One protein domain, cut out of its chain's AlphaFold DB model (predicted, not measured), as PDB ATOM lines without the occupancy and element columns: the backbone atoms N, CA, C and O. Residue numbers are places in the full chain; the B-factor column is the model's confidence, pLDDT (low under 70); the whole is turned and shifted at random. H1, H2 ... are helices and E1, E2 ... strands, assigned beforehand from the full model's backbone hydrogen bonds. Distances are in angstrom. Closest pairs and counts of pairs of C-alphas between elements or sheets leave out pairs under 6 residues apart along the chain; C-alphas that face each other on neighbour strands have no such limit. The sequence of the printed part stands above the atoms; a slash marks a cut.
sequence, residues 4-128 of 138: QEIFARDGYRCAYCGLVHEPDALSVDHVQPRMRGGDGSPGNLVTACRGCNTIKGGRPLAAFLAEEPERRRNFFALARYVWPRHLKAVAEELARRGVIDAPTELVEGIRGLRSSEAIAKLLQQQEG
ATOM      1  N   GLN A   4     170.189 202.324 158.409       94.44
ATOM      2  CA  GLN A   4     171.536 201.787 158.643       94.44
ATOM      3  C   GLN A   4     171.834 200.555 157.782       94.44
ATOM      4  O   GLN A   4     172.942 200.416 157.278       94.44
ATOM      5  N   GLU A   5     170.834 199.702 157.551       95.62
ATOM      6  CA  GLU A   5     170.986 198.519 156.701       95.62
ATOM      7  C   GLU A   5     171.231 198.928 155.239       95.62
ATOM      8  O   GLU A   5     171.995 198.272 154.537       95.62
ATOM      9  N   ILE A   6     170.615 200.026 154.769       96.00
ATOM     10  CA  ILE A   6     170.832 200.556 153.409       96.00
ATOM     11  C   ILE A   6     172.253 201.113 153.274       96.00
ATOM     12  O   ILE A   6     172.909 200.861 152.267       96.00
ATOM     13  N   PHE A   7     172.747 201.805 154.305       97.19
ATOM     14  CA  PHE A   7     174.115 202.331 154.321       97.19
ATOM     15  C   PHE A   7     175.143 201.205 154.273       97.19
ATOM     16  O   PHE A   7     176.032 201.235 153.428       97.19
ATOM     17  N   ALA A   8     174.981 200.183 155.115       96.31
ATOM     18  CA  ALA A   8     175.861 199.020 155.123       96.31
ATOM     19  C   ALA A   8     175.829 198.267 153.781       96.31
ATOM     20  O   ALA A   8     176.881 197.949 153.232       96.31
ATOM     21  N   ARG A   9     174.635 198.058 153.201       95.56
ATOM     22  CA  ARG A   9     174.453 197.434 151.877       95.56
ATOM     23  C   ARG A   9     175.237 198.163 150.781       95.56
ATOM     24  O   ARG A   9     175.850 197.524 149.931       95.56
ATOM     25  N   ASP A  10     175.207 199.492 150.797       95.56
ATOM     26  CA  ASP A  10     175.875 200.323 149.792       95.56
ATOM     27  C   ASP A  10     177.339 200.642 150.165       95.56
ATOM     28  O   ASP A  10     177.998 201.417 149.471       95.56
ATOM     29  N   GLY A  11     177.870 200.059 151.248       96.69
ATOM     30  CA  GLY A  11     179.247 200.268 151.704       96.69
ATOM     31  C   GLY A  11     179.528 201.704 152.148       96.69
ATOM     32  O   GLY A  11     180.607 202.225 151.880       96.69
ATOM     33  N   TYR A  12     178.535 202.366 152.752       97.94
ATOM     34  CA  TYR A  12     178.587 203.767 153.192       97.94
ATOM     35  C   TYR A  12     178.943 204.751 152.064       97.94
ATOM     36  O   TYR A  12     179.346 205.892 152.302       97.94
ATOM     37  N   ARG A  13     178.775 204.315 150.811       98.25
ATOM     38  CA  ARG A  13     179.145 205.061 149.616       98.25
ATOM     39  C   ARG A  13     177.932 205.769 149.040       98.25
ATOM     40  O   ARG A  13     176.887 205.166 148.803       98.25
ATOM     41  N   CYS A  14     178.073 207.061 148.771       98.38
ATOM     42  CA  CYS A  14     177.034 207.815 148.090       98.38
ATOM     43  C   CYS A  14     176.903 207.349 146.635       98.38
ATOM     44  O   CYS A  14     177.870 207.390 145.877       98.38
ATOM     45  N   ALA A  15     175.683 207.010 146.214       98.00
ATOM     46  CA  ALA A  15     175.390 206.614 144.837       98.00
ATOM     47  C   ALA A  15     175.609 207.740 143.804       98.00
ATOM     48  O   ALA A  15     175.607 207.472 142.611       98.00
ATOM     49  N   TYR A  16     175.790 208.993 144.236       97.81
ATOM     50  CA  TYR A  16     175.923 210.154 143.352       97.81
ATOM     51  C   TYR A  16     177.362 210.659 143.260       97.81
ATOM     52  O   TYR A  16     177.953 210.617 142.191       97.81
ATOM     53  N   CYS A  17     177.967 211.130 144.354       97.69
ATOM     54  CA  CYS A  17     179.367 211.576 144.305       97.69
ATOM     55  C   CYS A  17     180.370 210.414 144.326       97.69
ATOM     56  O   CYS A  17     181.543 210.627 144.052       97.69
ATOM     57  N   GLY A  18     179.935 209.200 144.669       96.94
ATOM     58  CA  GLY A  18     180.801 208.026 144.740       96.94
ATOM     59  C   GLY A  18     181.733 207.979 145.950       96.94
ATOM     60  O   GLY A  18     182.447 206.991 146.103       96.94
ATOM     61  N   LEU A  19     181.716 208.987 146.825       98.06
ATOM     62  CA  LEU A  19     182.543 209.038 148.031       98.06
ATOM     63  C   LEU A  19     181.933 208.215 149.171       98.06
ATOM     64  O   LEU A  19     180.711 208.064 149.264       98.06
ATOM     65  N   VAL A  20     182.800 207.688 150.036       98.00
ATOM     66  CA  VAL A  20     182.419 207.057 151.306       98.00
ATOM     67  C   VAL A  20     182.289 208.146 152.366       98.00
ATOM     68  O   VAL A  20     183.082 209.087 152.384       98.00
ATOM     69  N   HIS A  21     181.276 208.035 153.218       98.06
ATOM     70  CA  HIS A  21     181.003 209.007 154.270       98.06
ATOM     71  C   HIS A  21     180.705 208.323 155.599       98.06
ATOM     72  O   HIS A  21     180.199 207.202 155.630       98.06
ATOM     73  N   GLU A  22     180.924 209.061 156.683       97.31
ATOM     74  CA  GLU A  22     180.456 208.668 158.005       97.31
ATOM     75  C   GLU A  22     178.919 208.531 158.047       97.31
ATOM     76  O   GLU A  22     178.203 209.229 157.311       97.31
ATOM     77  N   PRO A  23     178.369 207.637 158.894       96.00
ATOM     78  CA  PRO A  23     176.936 207.333 158.914       96.00
ATOM     79  C   PRO A  23     176.030 208.544 159.165       96.00
ATOM     80  O   PRO A  23     174.892 208.585 158.691       96.00
ATOM     81  N   ASP A  24     176.510 209.529 159.918       96.31
ATOM     82  CA  ASP A  24     175.794 210.759 160.228       96.31
ATOM     83  C   ASP A  24     175.690 211.681 159.005       96.31
ATOM     84  O   ASP A  24     174.632 212.269 158.773       96.31
ATOM     85  N   ALA A  25     176.713 211.742 158.157       97.25
ATOM     86  CA  ALA A  25     176.714 212.486 156.898       97.25
ATOM     87  C   ALA A  25     175.869 211.823 155.789       97.25
ATOM     88  O   ALA A  25     175.659 212.418 154.722       97.25
ATOM     89  N   LEU A  26     175.343 210.619 156.035       98.25
ATOM     90  CA  LEU A  26     174.525 209.860 155.095       98.25
ATOM     91  C   LEU A  26     173.016 210.010 155.320       98.25
ATOM     92  O   LEU A  26     172.476 210.230 156.408       98.25
ATOM     93  N   SER A  27     172.294 209.841 154.223       97.56
ATOM     94  CA  SER A  27     170.843 209.821 154.146       97.56
ATOM     95  C   SER A  27     170.393 208.762 153.143       97.56
ATOM     96  O   SER A  27     171.185 208.278 152.336       97.56
ATOM     97  N   VAL A  28     169.126 208.365 153.228       96.69
ATOM     98  CA  VAL A  28     168.518 207.479 152.233       96.69
ATOM     99  C   VAL A  28     167.721 208.343 151.271       96.69
ATOM    100  O   VAL A  28     166.876 209.124 151.716       96.69
ATOM    101  N   ASP A  29     167.977 208.188 149.977       95.88
ATOM    102  CA  ASP A  29     167.211 208.847 148.925       95.88
ATOM    103  C   ASP A  29     166.352 207.843 148.146       95.88
ATOM    104  O   ASP A  29     166.698 206.666 148.011       95.88
ATOM    105  N   HIS A  30     165.210 208.325 147.651       95.06
ATOM    106  CA  HIS A  30     164.303 207.559 146.808       95.06
ATOM    107  C   HIS A  30     164.618 207.835 145.334       95.06
ATOM    108  O   HIS A  30     164.525 208.975 144.863       95.06
ATOM    109  N   VAL A  31     164.931 206.770 144.597       94.00
ATOM    110  CA  VAL A  31     165.218 206.809 143.155       94.00
ATOM    111  C   VAL A  31     163.996 207.323 142.391       94.00
ATOM    112  O   VAL A  31     164.088 208.307 141.658       94.00
ATOM    113  N   GLN A  32     162.832 206.714 142.630       90.25
ATOM    114  CA  GLN A  32     161.525 207.273 142.304       90.25
ATOM    115  C   GLN A  32     161.026 208.079 143.514       90.25
ATOM    116  O   GLN A  32     160.773 207.484 144.564       90.25
ATOM    117  N   PRO A  33     160.833 209.406 143.402       83.38
ATOM    118  CA  PRO A  33     160.346 210.217 144.515       83.38
ATOM    119  C   PRO A  33     158.980 209.746 145.036       83.38
ATOM    120  O   PRO A  33     158.089 209.427 144.245       83.38
ATOM    121  N   ARG A  34     158.763 209.795 146.361       82.19
ATOM    122  CA  ARG A  34     157.475 209.423 146.993       82.19
ATOM    123  C   ARG A  34     156.285 210.192 146.420       82.19
ATOM    124  O   ARG A  34     155.246 209.604 146.150       82.19
ATOM    125  N   MET A  35     156.461 211.490 146.157       77.81
ATOM    126  CA  MET A  35     155.424 212.340 145.551       77.81
ATOM    127  C   MET A  35     155.015 211.904 144.132       77.81
ATOM    128  O   MET A  35     154.003 212.362 143.619       77.81
ATOM    129  N   ARG A  36     155.805 211.036 143.486       75.56
ATOM    130  CA  ARG A  36     155.533 210.443 142.169       75.56
ATOM    131  C   ARG A  36     155.285 208.932 142.264       75.56
ATOM    132  O   ARG A  36     155.632 208.198 141.342       75.56
ATOM    133  N   GLY A  37     154.752 208.464 143.395       81.06
ATOM    134  CA  GLY A  37     154.367 207.064 143.601       81.06
ATOM    135  C   GLY A  37     155.521 206.109 143.913       81.06
ATOM    136  O   GLY A  37     155.339 204.897 143.836       81.06
ATOM    137  N   GLY A  38     156.710 206.619 144.249       83.69
ATOM    138  CA  GLY A  38     157.822 205.780 144.691       83.69
ATOM    139  C   GLY A  38     157.555 205.128 146.048       83.69
ATOM    140  O   GLY A  38     157.163 205.808 147.000       83.69
ATOM    141  N   ASP A  39     157.797 203.822 146.142       88.56
ATOM    142  CA  ASP A  39     157.634 203.057 147.378       88.56
ATOM    143  C   ASP A  39     158.868 203.166 148.297       88.56
ATOM    144  O   ASP A  39     159.915 203.700 147.928       88.56
ATOM    145  N   GLY A  40     158.737 202.676 149.531       90.25
ATOM    146  CA  GLY A  40     159.847 202.565 150.484       90.25
ATOM    147  C   GLY A  40     160.624 201.251 150.362       90.25
ATOM    148  O   GLY A  40     161.280 200.846 151.324       90.25
ATOM    149  N   SER A  41     160.493 200.537 149.241       92.25
ATOM    150  CA  SER A  41     161.116 199.228 149.061       92.25
ATOM    151  C   SER A  41     162.630 199.384 148.880       92.25
ATOM    152  O   SER A  41     163.061 200.315 148.204       92.25
ATOM    153  N   PRO A  42     163.471 198.462 149.385       90.88
ATOM    154  CA  PRO A  42     164.930 198.561 149.251       90.88
ATOM    155  C   PRO A  42     165.433 198.750 147.813       90.88
ATOM    156  O   PRO A  42     166.450 199.408 147.609       90.88
ATOM    157  N   GLY A  43     164.712 198.219 146.817       92.44
ATOM    158  CA  GLY A  43     165.031 198.387 145.396       92.44
ATOM    159  C   GLY A  43     164.708 199.767 144.807       92.44
ATOM    160  O   GLY A  43     165.045 200.019 143.651       92.44
ATOM    161  N   ASN A  44     164.080 200.660 145.573       95.50
ATOM    162  CA  ASN A  44     163.860 202.069 145.238       95.50
ATOM    163  C   ASN A  44     164.721 203.021 146.096       95.50
ATOM    164  O   ASN A  44     164.628 204.240 145.958       95.50
ATOM    165  N   LEU A  45     165.551 202.485 146.995       96.31
ATOM    166  CA  LEU A  45     166.327 203.262 147.959       96.31
ATOM    167  C   LEU A  45     167.824 203.148 147.683       96.31
ATOM    168  O   LEU A  45     168.332 202.055 147.422       96.31
ATOM    169  N   VAL A  46     168.536 204.266 147.809       97.50
ATOM    170  CA  VAL A  46     170.003 204.335 147.719       97.50
ATOM    171  C   VAL A  46     170.585 205.171 148.851       97.50
ATOM    172  O   VAL A  46     169.935 206.071 149.388       97.50
ATOM    173  N   THR A  47     171.837 204.891 149.189       98.38
ATOM    174  CA  THR A  47     172.645 205.731 150.069       98.38
ATOM    175  C   THR A  47     173.071 207.005 149.345       98.38
ATOM    176  O   THR A  47     173.657 206.970 148.261       98.38
ATOM    177  N   ALA A  48     172.796 208.155 149.956       98.31
ATOM    178  CA  ALA A  48     173.176 209.466 149.451       98.31
ATOM    179  C   ALA A  48     173.761 210.322 150.576       98.31
ATOM    180  O   ALA A  48     173.170 210.426 151.653       98.31
ATOM    181  N   CYS A  49     174.897 210.980 150.335       98.44
ATOM    182  CA  CYS A  49     175.386 211.983 151.274       98.44
ATOM    183  C   CYS A  49     174.390 213.147 151.354       98.44
ATOM    184  O   CYS A  49     173.674 213.431 150.385       98.44
ATOM    185  N   ARG A  50     174.338 213.830 152.502       97.38
ATOM    186  CA  ARG A  50     173.413 214.958 152.710       97.38
ATOM    187  C   ARG A  50     173.551 216.018 151.613       97.38
ATOM    188  O   ARG A  50     172.539 216.466 151.099       97.38
ATOM    189  N   GLY A  51     174.777 216.339 151.188       97.50
ATOM    190  CA  GLY A  51     175.032 217.320 150.128       97.50
ATOM    191  C   GLY A  51     174.381 216.955 148.790       97.50
ATOM    192  O   GLY A  51     173.593 217.731 148.255       97.50
ATOM    193  N   CYS A  52     174.645 215.755 148.261       98.06
ATOM    194  CA  CYS A  52     174.023 215.317 147.007       98.06
ATOM    195  C   CYS A  52     172.504 215.177 147.133       98.06
ATOM    196  O   CYS A  52     171.788 215.550 146.206       98.06
ATOM    197  N   ASN A  53     172.013 214.674 148.269       96.38
ATOM    198  CA  ASN A  53     170.578 214.531 148.493       96.38
ATOM    199  C   ASN A  53     169.870 215.899 148.529       96.38
ATOM    200  O   ASN A  53     168.824 216.070 147.908       96.38
ATOM    201  N   THR A  54     170.475 216.907 149.164       95.75
ATOM    202  CA  THR A  54     169.973 218.289 149.155       95.75
ATOM    203  C   THR A  54     169.979 218.893 147.751       95.75
ATOM    204  O   THR A  54     168.987 219.504 147.365       95.75
ATOM    205  N   ILE A  55     171.049 218.697 146.968       95.06
ATOM    206  CA  ILE A  55     171.133 219.229 145.594       95.06
ATOM    207  C   ILE A  55     170.080 218.584 144.682       95.06
ATOM    208  O   ILE A  55     169.438 219.276 143.891       95.06
ATOM    209  N   LYS A  56     169.866 217.267 144.797       93.25
ATOM    210  CA  LYS A  56     168.794 216.584 144.062       93.25
ATOM    211  C   LYS A  56     167.415 217.076 144.510       93.25
ATOM    212  O   LYS A  56     166.549 217.338 143.672       93.25
ATOM    213  N   GLY A  57     167.195 217.180 145.820       89.06
ATOM    214  CA  GLY A  57     165.922 217.584 146.410       89.06
ATOM    215  C   GLY A  57     164.740 216.741 145.907       89.06
ATOM    216  O   GLY A  57     164.841 215.531 145.702       89.06
ATOM    217  N   GLY A  58     163.599 217.395 145.663       84.50
ATOM    218  CA  GLY A  58     162.382 216.759 145.130       84.50
ATOM    219  C   GLY A  58     162.369 216.544 143.609       84.50
ATOM    220  O   GLY A  58     161.331 216.180 143.039       84.50
ATOM    221  N   ARG A  59     163.487 216.807 142.918       89.94
ATOM    222  CA  ARG A  59     163.561 216.720 141.457       89.94
ATOM    223  C   ARG A  59     163.481 215.256 141.000       89.94
ATOM    224  O   ARG A  59     163.959 214.360 141.701       89.94
ATOM    225  N   PRO A  60     162.906 214.982 139.812       92.56
ATOM    226  CA  PRO A  60     163.061 213.680 139.172       92.56
ATOM    227  C   PRO A  60     164.545 213.326 139.049       92.56
ATOM    228  O   PRO A  60     165.342 214.170 138.636       92.56
ATOM    229  N   LEU A  61     164.910 212.082 139.367       95.06
ATOM    230  CA  LEU A  61     166.307 211.653 139.346       95.06
ATOM    231  C   LEU A  61     166.967 211.902 137.983       95.06
ATOM    232  O   LEU A  61     168.060 212.446 137.928       95.06
ATOM    233  N   ALA A  62     166.291 211.591 136.881       94.50
ATOM    234  CA  ALA A  62     166.839 211.832 135.549       94.50
ATOM    235  C   ALA A  62     167.092 213.320 135.247       94.50
ATOM    236  O   ALA A  62     168.047 213.631 134.550       94.50
ATOM    237  N   ALA A  63     166.291 214.245 135.790       94.75
ATOM    238  CA  ALA A  63     166.553 215.678 135.634       94.75
ATOM    239  C   ALA A  63     167.833 216.087 136.380       94.75
ATOM    240  O   ALA A  63     168.646 216.824 135.841       94.75
ATOM    241  N   PHE A  64     168.036 215.555 137.587       95.88
ATOM    242  CA  PHE A  64     169.269 215.752 138.347       95.88
ATOM    243  C   PHE A  64     170.495 215.159 137.631       95.88
ATOM    244  O   PHE A  64     171.510 215.828 137.487       95.88
ATOM    245  N   LEU A  65     170.394 213.927 137.123       95.62
ATOM    246  CA  LEU A  65     171.495 213.262 136.417       95.62
ATOM    247  C   LEU A  65     171.752 213.830 135.011       95.62
ATOM    248  O   LEU A  65     172.823 213.604 134.447       95.62
ATOM    249  N   ALA A  66     170.791 214.542 134.419       94.94
ATOM    250  CA  ALA A  66     170.983 215.207 133.134       94.94
ATOM    251  C   ALA A  66     172.030 216.324 133.227       94.94
ATOM    252  O   ALA A  66     172.888 216.430 132.354       94.94
ATOM    253  N   GLU A  67     171.985 217.092 134.315       94.88
ATOM    254  CA  GLU A  67     172.854 218.247 134.574       94.88
ATOM    255  C   GLU A  67     174.214 217.866 135.176       94.88
ATOM    256  O   GLU A  67     175.122 218.686 135.204       94.88
ATOM    257  N   GLU A  68     174.366 216.627 135.651       93.81
ATOM    258  CA  GLU A  68     175.501 216.199 136.476       93.81
ATOM    259  C   GLU A  68     176.151 214.923 135.901       93.81
ATOM    260  O   GLU A  68     175.848 213.812 136.358       93.81
ATOM    261  N   PRO A  69     177.041 215.030 134.891       89.75
ATOM    262  CA  PRO A  69     177.584 213.873 134.167       89.75
ATOM    263  C   PRO A  69     178.338 212.875 135.053       89.75
ATOM    264  O   PRO A  69     178.160 211.663 134.917       89.75
ATOM    265  N   GLU A  70     179.141 213.363 136.002       89.75
ATOM    266  CA  GLU A  70     179.866 212.495 136.936       89.75
ATOM    267  C   GLU A  70     178.905 211.745 137.859       89.75
ATOM    268  O   GLU A  70     179.018 210.529 138.035       89.75
ATOM    269  N   ARG A  71     177.891 212.441 138.391       95.31
ATOM    270  CA  ARG A  71     176.875 211.820 139.251       95.31
ATOM    271  C   ARG A  71     176.022 210.820 138.490       95.31
ATOM    272  O   ARG A  71     175.649 209.796 139.055       95.31
ATOM    273  N   ARG A  72     175.747 211.080 137.209       94.00
ATOM    274  CA  ARG A  72     175.095 210.131 136.301       94.00
ATOM    275  C   ARG A  72     175.915 208.857 136.176       94.00
ATOM    276  O   ARG A  72     175.388 207.784 136.454       94.00
ATOM    277  N   ARG A  73     177.198 208.966 135.823       89.19
ATOM    278  CA  ARG A  73     178.099 207.809 135.709       89.19
ATOM    279  C   ARG A  73     178.142 207.005 137.011       89.19
ATOM    280  O   ARG A  73     177.943 205.792 136.990       89.19
ATOM    281  N   ASN A  74     178.341 207.686 138.136       93.00
ATOM    282  CA  ASN A  74     178.398 207.061 139.454       93.00
ATOM    283  C   ASN A  74     177.089 206.367 139.825       93.00
ATOM    284  O   ASN A  74     177.127 205.242 140.314       93.00
ATOM    285  N   PHE A  75     175.937 206.983 139.546       95.19
ATOM    286  CA  PHE A  75     174.641 206.387 139.853       95.19
ATOM    287  C   PHE A  75     174.489 205.021 139.193       95.19
ATOM    288  O   PHE A  75     174.210 204.038 139.877       95.19
ATOM    289  N   PHE A  76     174.737 204.922 137.890       88.56
ATOM    290  CA  PHE A  76     174.598 203.646 137.189       88.56
ATOM    291  C   PHE A  76     175.684 202.627 137.564       88.56
ATOM    292  O   PHE A  76     175.410 201.429 137.544       88.56
ATOM    293  N   ALA A  77     176.875 203.068 137.977       86.50
ATOM    294  CA  ALA A  77     177.923 202.171 138.468       86.50
ATOM    295  C   ALA A  77     177.647 201.631 139.887       86.50
ATOM    296  O   ALA A  77     177.957 200.478 140.190       86.50
ATOM    297  N   LEU A  78     177.078 202.456 140.772       90.88
ATOM    298  CA  LEU A  78     177.011 202.186 142.212       90.88
ATOM    299  C   LEU A  78     175.634 201.723 142.692       90.88
ATOM    300  O   LEU A  78     175.556 201.000 143.686       90.88
ATOM    301  N   ALA A  79     174.550 202.072 141.994       92.25
ATOM    302  CA  ALA A  79     173.173 201.737 142.370       92.25
ATOM    303  C   ALA A  79     172.800 200.265 142.077       92.25
ATOM    304  O   ALA A  79     171.731 199.963 141.545       92.25
ATOM    305  N   ARG A  80     173.677 199.325 142.452       89.56
ATOM    306  CA  ARG A  80     173.618 197.888 142.122       89.56
ATOM    307  C   ARG A  80     172.360 197.176 142.628       89.56
ATOM    308  O   ARG A  80     171.951 196.170 142.057       89.56
ATOM    309  N   TYR A  81     171.753 197.702 143.690       91.50
ATOM    310  CA  TYR A  81     170.569 197.129 144.334       91.50
ATOM    311  C   TYR A  81     169.255 197.773 143.885       91.50
ATOM    312  O   TYR A  81     168.185 197.338 144.313       91.50
ATOM    313  N   VAL A  82     169.312 198.799 143.030       91.50
ATOM    314  CA  VAL A  82     168.112 199.430 142.480       91.50
ATOM    315  C   VAL A  82     167.471 198.494 141.467       91.50
ATOM    316  O   VAL A  82     168.141 197.906 140.617       91.50
ATOM    317  N   TRP A  83     166.149 198.344 141.545       91.19
ATOM    318  CA  TRP A  83     165.451 197.435 140.650       91.19
ATOM    319  C   TRP A  83     165.592 197.865 139.184       91.19
ATOM    320  O   TRP A  83     165.465 199.058 138.882       91.19
ATOM    321  N   PRO A  84     165.746 196.907 138.247       85.75
ATOM    322  CA  PRO A  84     165.942 197.206 136.829       85.75
ATOM    323  C   PRO A  84     164.892 198.148 136.233       85.75
ATOM    324  O   PRO A  84     165.227 198.978 135.396       85.75
ATOM    325  N   ARG A  85     163.638 198.077 136.699       84.75
ATOM    326  CA  ARG A  85     162.556 198.970 136.254       84.75
ATOM    327  C   ARG A  85     162.838 200.452 136.526       84.75
ATOM    328  O   ARG A  85     162.525 201.286 135.686       84.75
ATOM    329  N   HIS A  86     163.446 200.779 137.669       90.00
ATOM    330  CA  HIS A  86     163.768 202.162 138.021       90.00
ATOM    331  C   HIS A  86     164.983 202.652 137.232       90.00
ATOM    332  O   HIS A  86     164.957 203.761 136.707       90.00
ATOM    333  N   LEU A  87     166.007 201.806 137.076       89.31
ATOM    334  CA  LEU A  87     167.171 202.113 136.238       89.31
ATOM    335  C   LEU A  87     166.763 202.362 134.780       89.31
ATOM    336  O   LEU A  87     167.173 203.359 134.191       89.31
ATOM    337  N   LYS A  88     165.902 201.496 134.228       84.06
ATOM    338  CA  LYS A  88     165.346 201.635 132.879       84.06
ATOM    339  C   LYS A  88     164.576 202.946 132.724       84.06
ATOM    340  O   LYS A  88     164.869 203.696 131.805       84.06
ATOM    341  N   ALA A  89     163.666 203.261 133.649       89.06
ATOM    342  CA  ALA A  89     162.885 204.498 133.592       89.06
ATOM    343  C   ALA A  89     163.769 205.760 133.612       89.06
ATOM    344  O   ALA A  89     163.511 206.713 132.879       89.06
ATOM    345  N   VAL A  90     164.836 205.764 134.421       91.69
ATOM    346  CA  VAL A  90     165.804 206.871 134.458       91.69
ATOM    347  C   VAL A  90     166.581 206.967 133.144       91.69
ATOM    348  O   VAL A  90     166.716 208.064 132.609       91.69
ATOM    349  N   ALA A  91     167.066 205.845 132.608       88.44
ATOM    350  CA  ALA A  91     167.806 205.815 131.347       88.44
ATOM    351  C   ALA A  91     166.941 206.260 130.154       88.44
ATOM    352  O   ALA A  91     167.381 207.070 129.346       88.44
ATOM    353  N   GLU A  92     165.689 205.805 130.071       88.31
ATOM    354  CA  GLU A  92     164.742 206.226 129.031       88.31
ATOM    355  C   GLU A  92     164.434 207.725 129.101       88.31
ATOM    356  O   GLU A  92     164.344 208.395 128.075       88.31
ATOM    357  N   GLU A  93     164.299 208.282 130.306       92.31
ATOM    358  CA  GLU A  93     164.108 209.722 130.495       92.31
ATOM    359  C   GLU A  93     165.350 210.530 130.096       92.31
ATOM    360  O   GLU A  93     165.209 211.588 129.488       92.31
ATOM    361  N   LEU A  94     166.556 210.037 130.391       90.94
ATOM    362  CA  LEU A  94     167.807 210.660 129.944       90.94
ATOM    363  C   LEU A  94     167.938 210.625 128.416       90.94
ATOM    364  O   LEU A  94     168.283 211.642 127.815       90.94
ATOM    365  N   ALA A  95     167.601 209.499 127.784       87.56
ATOM    366  CA  ALA A  95     167.608 209.367 126.331       87.56
ATOM    367  C   ALA A  95     166.591 210.316 125.677       87.56
ATOM    368  O   ALA A  95     166.916 211.030 124.734       87.56
ATOM    369  N   ARG A  96     165.379 210.429 126.239       90.38
ATOM    370  CA  ARG A  96     164.356 211.373 125.747       90.38
ATOM    371  C   ARG A  96     164.792 212.836 125.845       90.38
ATOM    372  O   ARG A  96     164.312 213.667 125.082       90.38
ATOM    373  N   ARG A  97     165.682 213.154 126.786       91.75
ATOM    374  CA  ARG A  97     166.291 214.484 126.941       91.75
ATOM    375  C   ARG A  97     167.478 214.720 126.003       91.75
ATOM    376  O   ARG A  97     168.038 215.808 126.047       91.75
ATOM    377  N   GLY A  98     167.882 213.726 125.209       89.88
ATOM    378  CA  GLY A  98     169.080 213.798 124.369       89.88
ATOM    379  C   GLY A  98     170.380 213.822 125.175       89.88
ATOM    380  O   GLY A  98     171.383 214.345 124.709       89.88
ATOM    381  N   VAL A  99     170.357 213.321 126.415       89.38
ATOM    382  CA  VAL A  99     171.527 213.321 127.310       89.38
ATOM    383  C   VAL A  99     172.419 212.098 127.080       89.38
ATOM    384  O   VAL A  99     173.617 212.149 127.355       89.38
ATOM    385  N   ILE A 100     171.820 210.989 126.641       82.75
ATOM    386  CA  ILE A 100     172.498 209.740 126.280       82.75
ATOM    387  C   ILE A 100     171.902 209.217 124.973       82.75
ATOM    388  O   ILE A 100     170.705 209.401 124.740       82.75
ATOM    389  N   ASP A 101     172.710 208.533 124.167       73.19
ATOM    390  CA  ASP A 101     172.300 208.068 122.838       73.19
ATOM    391  C   ASP A 101     171.483 206.770 122.897       73.19
ATOM    392  O   ASP A 101     170.522 206.596 122.146       73.19
ATOM    393  N   ALA A 102     171.796 205.874 123.841       64.19
ATOM    394  CA  ALA A 102     171.023 204.656 124.064       64.19
ATOM    395  C   ALA A 102     170.964 204.250 125.550       64.19
ATOM    396  O   ALA A 102     171.977 204.296 126.252       64.19
ATOM    397  N   PRO A 103     169.813 203.752 126.051       61.47
ATOM    398  CA  PRO A 103     169.699 203.219 127.414       61.47
ATOM    399  C   PRO A 103     170.680 202.075 127.727       61.47
ATOM    400  O   PRO A 103     170.996 201.824 128.890       61.47
ATOM    401  N   THR A 104     171.142 201.363 126.698       51.53
ATOM    402  CA  THR A 104     172.001 200.175 126.782       51.53
ATOM    403  C   THR A 104     173.431 200.484 127.226       51.53
ATOM    404  O   THR A 104     173.994 199.682 127.968       51.53
ATOM    405  N   GLU A 105     173.986 201.654 126.892       47.56
ATOM    406  CA  GLU A 105     175.381 202.018 127.216       47.56
ATOM    407  C   GLU A 105     175.648 202.092 128.730       47.56
ATOM    408  O   GLU A 105     176.757 201.838 129.196       47.56
ATOM    409  N   LEU A 106     174.611 202.358 129.532       53.53
ATOM    410  CA  LEU A 106     174.690 202.354 130.998       53.53
ATOM    411  C   LEU A 106     174.360 200.986 131.616       53.53
ATOM    412  O   LEU A 106     174.801 200.692 132.727       53.53
ATOM    413  N   VAL A 107     173.611 200.128 130.913       45.41
ATOM    414  CA  VAL A 107     173.210 198.790 131.390       45.41
ATOM    415  C   VAL A 107     174.280 197.731 131.095       45.41
ATOM    416  O   VAL A 107     174.431 196.791 131.879       45.41
ATOM    417  N   GLU A 108     175.061 197.873 130.023       45.34
ATOM    418  CA  GLU A 108     176.164 196.948 129.719       45.34
ATOM    419  C   GLU A 108     177.292 197.024 130.758       45.34
ATOM    420  O   GLU A 108     177.775 195.982 131.210       45.34
ATOM    421  N   GLY A 109     177.593 198.217 131.286       45.09
ATOM    422  CA  GLY A 109     178.483 198.376 132.444       45.09
ATOM    423  C   GLY A 109     177.977 197.669 133.714       45.09
ATOM    424  O   GLY A 109     178.768 197.177 134.518       45.09
ATOM    425  N   ILE A 110     176.654 197.523 133.866       43.72
ATOM    426  CA  ILE A 110     176.022 196.795 134.979       43.72
ATOM    427  C   ILE A 110     176.075 195.271 134.764       43.72
ATOM    428  O   ILE A 110     176.096 194.522 135.741       43.72
ATOM    429  N   ARG A 111     176.111 194.775 133.517       42.12
ATOM    430  CA  ARG A 111     176.311 193.337 133.235       42.12
ATOM    431  C   ARG A 111     177.732 192.884 133.582       42.12
ATOM    432  O   ARG A 111     177.876 191.807 134.152       42.12
ATOM    433  N   GLY A 112     178.743 193.722 133.345       35.59
ATOM    434  CA  GLY A 112     180.140 193.433 133.706       35.59
ATOM    435  C   GLY A 112     180.403 193.323 135.215       35.59
ATOM    436  O   GLY A 112     181.292 192.591 135.633       35.59
ATOM    437  N   LEU A 113     179.590 193.983 136.049       41.88
ATOM    438  CA  LEU A 113     179.660 193.910 137.519       41.88
ATOM    439  C   LEU A 113     178.759 192.819 138.128       41.88
ATOM    440  O   LEU A 113     178.707 192.676 139.351       41.88
ATOM    441  N   ARG A 114     178.015 192.077 137.296       39.50
ATOM    442  CA  ARG A 114     177.033 191.070 137.722       39.50
ATOM    443  C   ARG A 114     177.383 189.627 137.359       39.50
ATOM    444  O   ARG A 114     176.516 188.772 137.527       39.50
ATOM    445  N   SER A 115     178.614 189.299 136.958       41.91
ATOM    446  CA  SER A 115     179.049 187.915 137.169       41.91
ATOM    447  C   SER A 115     179.453 187.780 138.637       41.91
ATOM    448  O   SER A 115     180.473 188.291 139.097       41.91
ATOM    449  N   SER A 116     178.601 187.101 139.402       44.47
ATOM    450  CA  SER A 116     178.929 186.607 140.741       44.47
ATOM    451  C   SER A 116     180.289 185.897 140.765       44.47
ATOM    452  O   SER A 116     180.983 185.962 141.770       44.47
ATOM    453  N   GLU A 117     180.709 185.302 139.646       44.69
ATOM    454  CA  GLU A 117     182.015 184.669 139.456       44.69
ATOM    455  C   GLU A 117     183.205 185.635 139.498       44.69
ATOM    456  O   GLU A 117     184.243 185.265 140.035       44.69
ATOM    457  N   ALA A 118     183.102 186.859 138.965       39.66
ATOM    458  CA  ALA A 118     184.226 187.803 138.983       39.66
ATOM    459  C   ALA A 118     184.464 188.363 140.391       39.66
ATOM    460  O   ALA A 118     185.608 188.461 140.829       39.66
ATOM    461  N   ILE A 119     183.386 188.665 141.124       45.59
ATOM    462  CA  ILE A 119     183.468 189.092 142.527       45.59
ATOM    463  C   ILE A 119     183.886 187.915 143.422       45.59
ATOM    464  O   ILE A 119     184.743 188.102 144.278       45.59
ATOM    465  N   ALA A 120     183.368 186.701 143.198       51.56
ATOM    466  CA  ALA A 120     183.800 185.506 143.930       51.56
ATOM    467  C   ALA A 120     185.288 185.194 143.703       51.56
ATOM    468  O   ALA A 120     185.990 184.885 144.660       51.56
ATOM    469  N   LYS A 121     185.796 185.344 142.471       50.69
ATOM    470  CA  LYS A 121     187.228 185.187 142.167       50.69
ATOM    471  C   LYS A 121     188.087 186.264 142.831       50.69
ATOM    472  O   LYS A 121     189.149 185.938 143.340       50.69
ATOM    473  N   LEU A 122     187.634 187.518 142.855       49.72
ATOM    474  CA  LEU A 122     188.340 188.613 143.535       49.72
ATOM    475  C   LEU A 122     188.382 188.427 145.058       49.72
ATOM    476  O   LEU A 122     189.416 188.687 145.661       49.72
ATOM    477  N   LEU A 123     187.299 187.941 145.670       52.31
ATOM    478  CA  LEU A 123     187.258 187.643 147.106       52.31
ATOM    479  C   LEU A 123     188.143 186.434 147.462       52.31
ATOM    480  O   LEU A 123     188.926 186.522 148.400       52.31
ATOM    481  N   GLN A 124     188.127 185.366 146.655       54.84
ATOM    482  CA  GLN A 124     189.012 184.201 146.839       54.84
ATOM    483  C   GLN A 124     190.502 184.540 146.655       54.84
ATOM    484  O   GLN A 124     191.361 183.939 147.293       54.84
ATOM    485  N   GLN A 125     190.832 185.508 145.793       52.44
ATOM    486  CA  GLN A 125     192.212 185.971 145.596       52.44
ATOM    487  C   GLN A 125     192.740 186.803 146.771       52.44
ATOM    488  O   GLN A 125     193.949 186.834 146.984       52.44
ATOM    489  N   GLN A 126     191.858 187.454 147.534       51.25
ATOM    490  CA  GLN A 126     192.241 188.230 148.717       51.25
ATOM    491  C   GLN A 126     192.414 187.353 149.964       51.25
ATOM    492  O   GLN A 126     193.257 187.662 150.798       51.25
ATOM    493  N   GLU A 127     191.706 186.225 150.057       50.44
ATOM    494  CA  GLU A 127     191.872 185.250 151.148       50.44
ATOM    495  C   GLU A 127     193.182 184.442 151.031       50.44
ATOM    496  O   GLU A 127     193.739 184.017 152.035       50.44
ATOM    497  N   GLY A 128     193.741 184.288 149.823       43.31
ATOM    498  CA  GLY A 128     195.000 183.560 149.593       43.31
ATOM    499  C   GLY A 128     196.292 184.339 149.880       43.31
ATOM    500  O   GLY A 128     197.376 183.793 149.683       43.31
TER     501      GLY A 128
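What this domain is: This is residues 4 to 128 of the 138 residues of the protein "HNHc domain-containing protein" of Gemmatimonas phototrophica (UniProt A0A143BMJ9). A small two-stranded hairpin, E1 and E2, sits between two short helices, H1 and H2; next to this half is a loosely packed group of four helices, H3 to H6, and residues 115 to 128, with H7, stick out as an arm. The printed part has 125 residues, with elements in the order H1 E1 E2 H2 H3 H4 H5 H6 H7; the class is mostly helix and the sheet is antiparallel. It is compact, with a radius of gyration of the C-alphas of 14.8 A and spans of 47 by 36 by 25 A.

How they stand to each other: E1, residues 26 to 30, and E2, residues 45 to 49, form an antiparallel hairpin at 141 degrees, with N 27 and O 48 2.8 A apart, within hydrogen-bond range. H1, residues 4 to 9, comes closest to E2 at the C-alphas of Phe 7 and Thr 47, 5.6 A. H2, residues 50 to 56, comes closest to E1 at those of Leu 26 and Arg 50, 5.7 A. H3, residues 61 to 67, touches H5, residues 84 to 96, through residues 90 to 94 alone, closest at C-alphas 62 and 90, 5.2 A. H4, residues 69 to 78, touches H6, residues 104 to 112, closest at C-alphas 76 and 106, 6.3 A. H3 and H4 only just touch, with 3 pairs of C-alphas within 8 A, and only at the corner. H7, residues 116 to 127, is apart from H6. Every O i to N i+4 pair is within hydrogen-bond range in H1, H2, H4, H5 and H7; H3 has 2 of 3, H6 3 of 5.

Where its parts are: E1 is 13.4 A long, E2 13.0 A, H4 14.2 A, H5 18.1 A and H7 16.7 A. H1 begins at C-alpha 4, (171.536, 201.787, 158.643), and H7 ends at C-alpha 127, (191.872, 185.250, 151.148).

The domain as a whole: The C-alphas farthest apart, Met 35 and Gly 128, are 49.1 A apart. The printed part has no cut; links H1 to E1 and E1 to E2 are long. Residues 102 to 128 have pLDDT under 70.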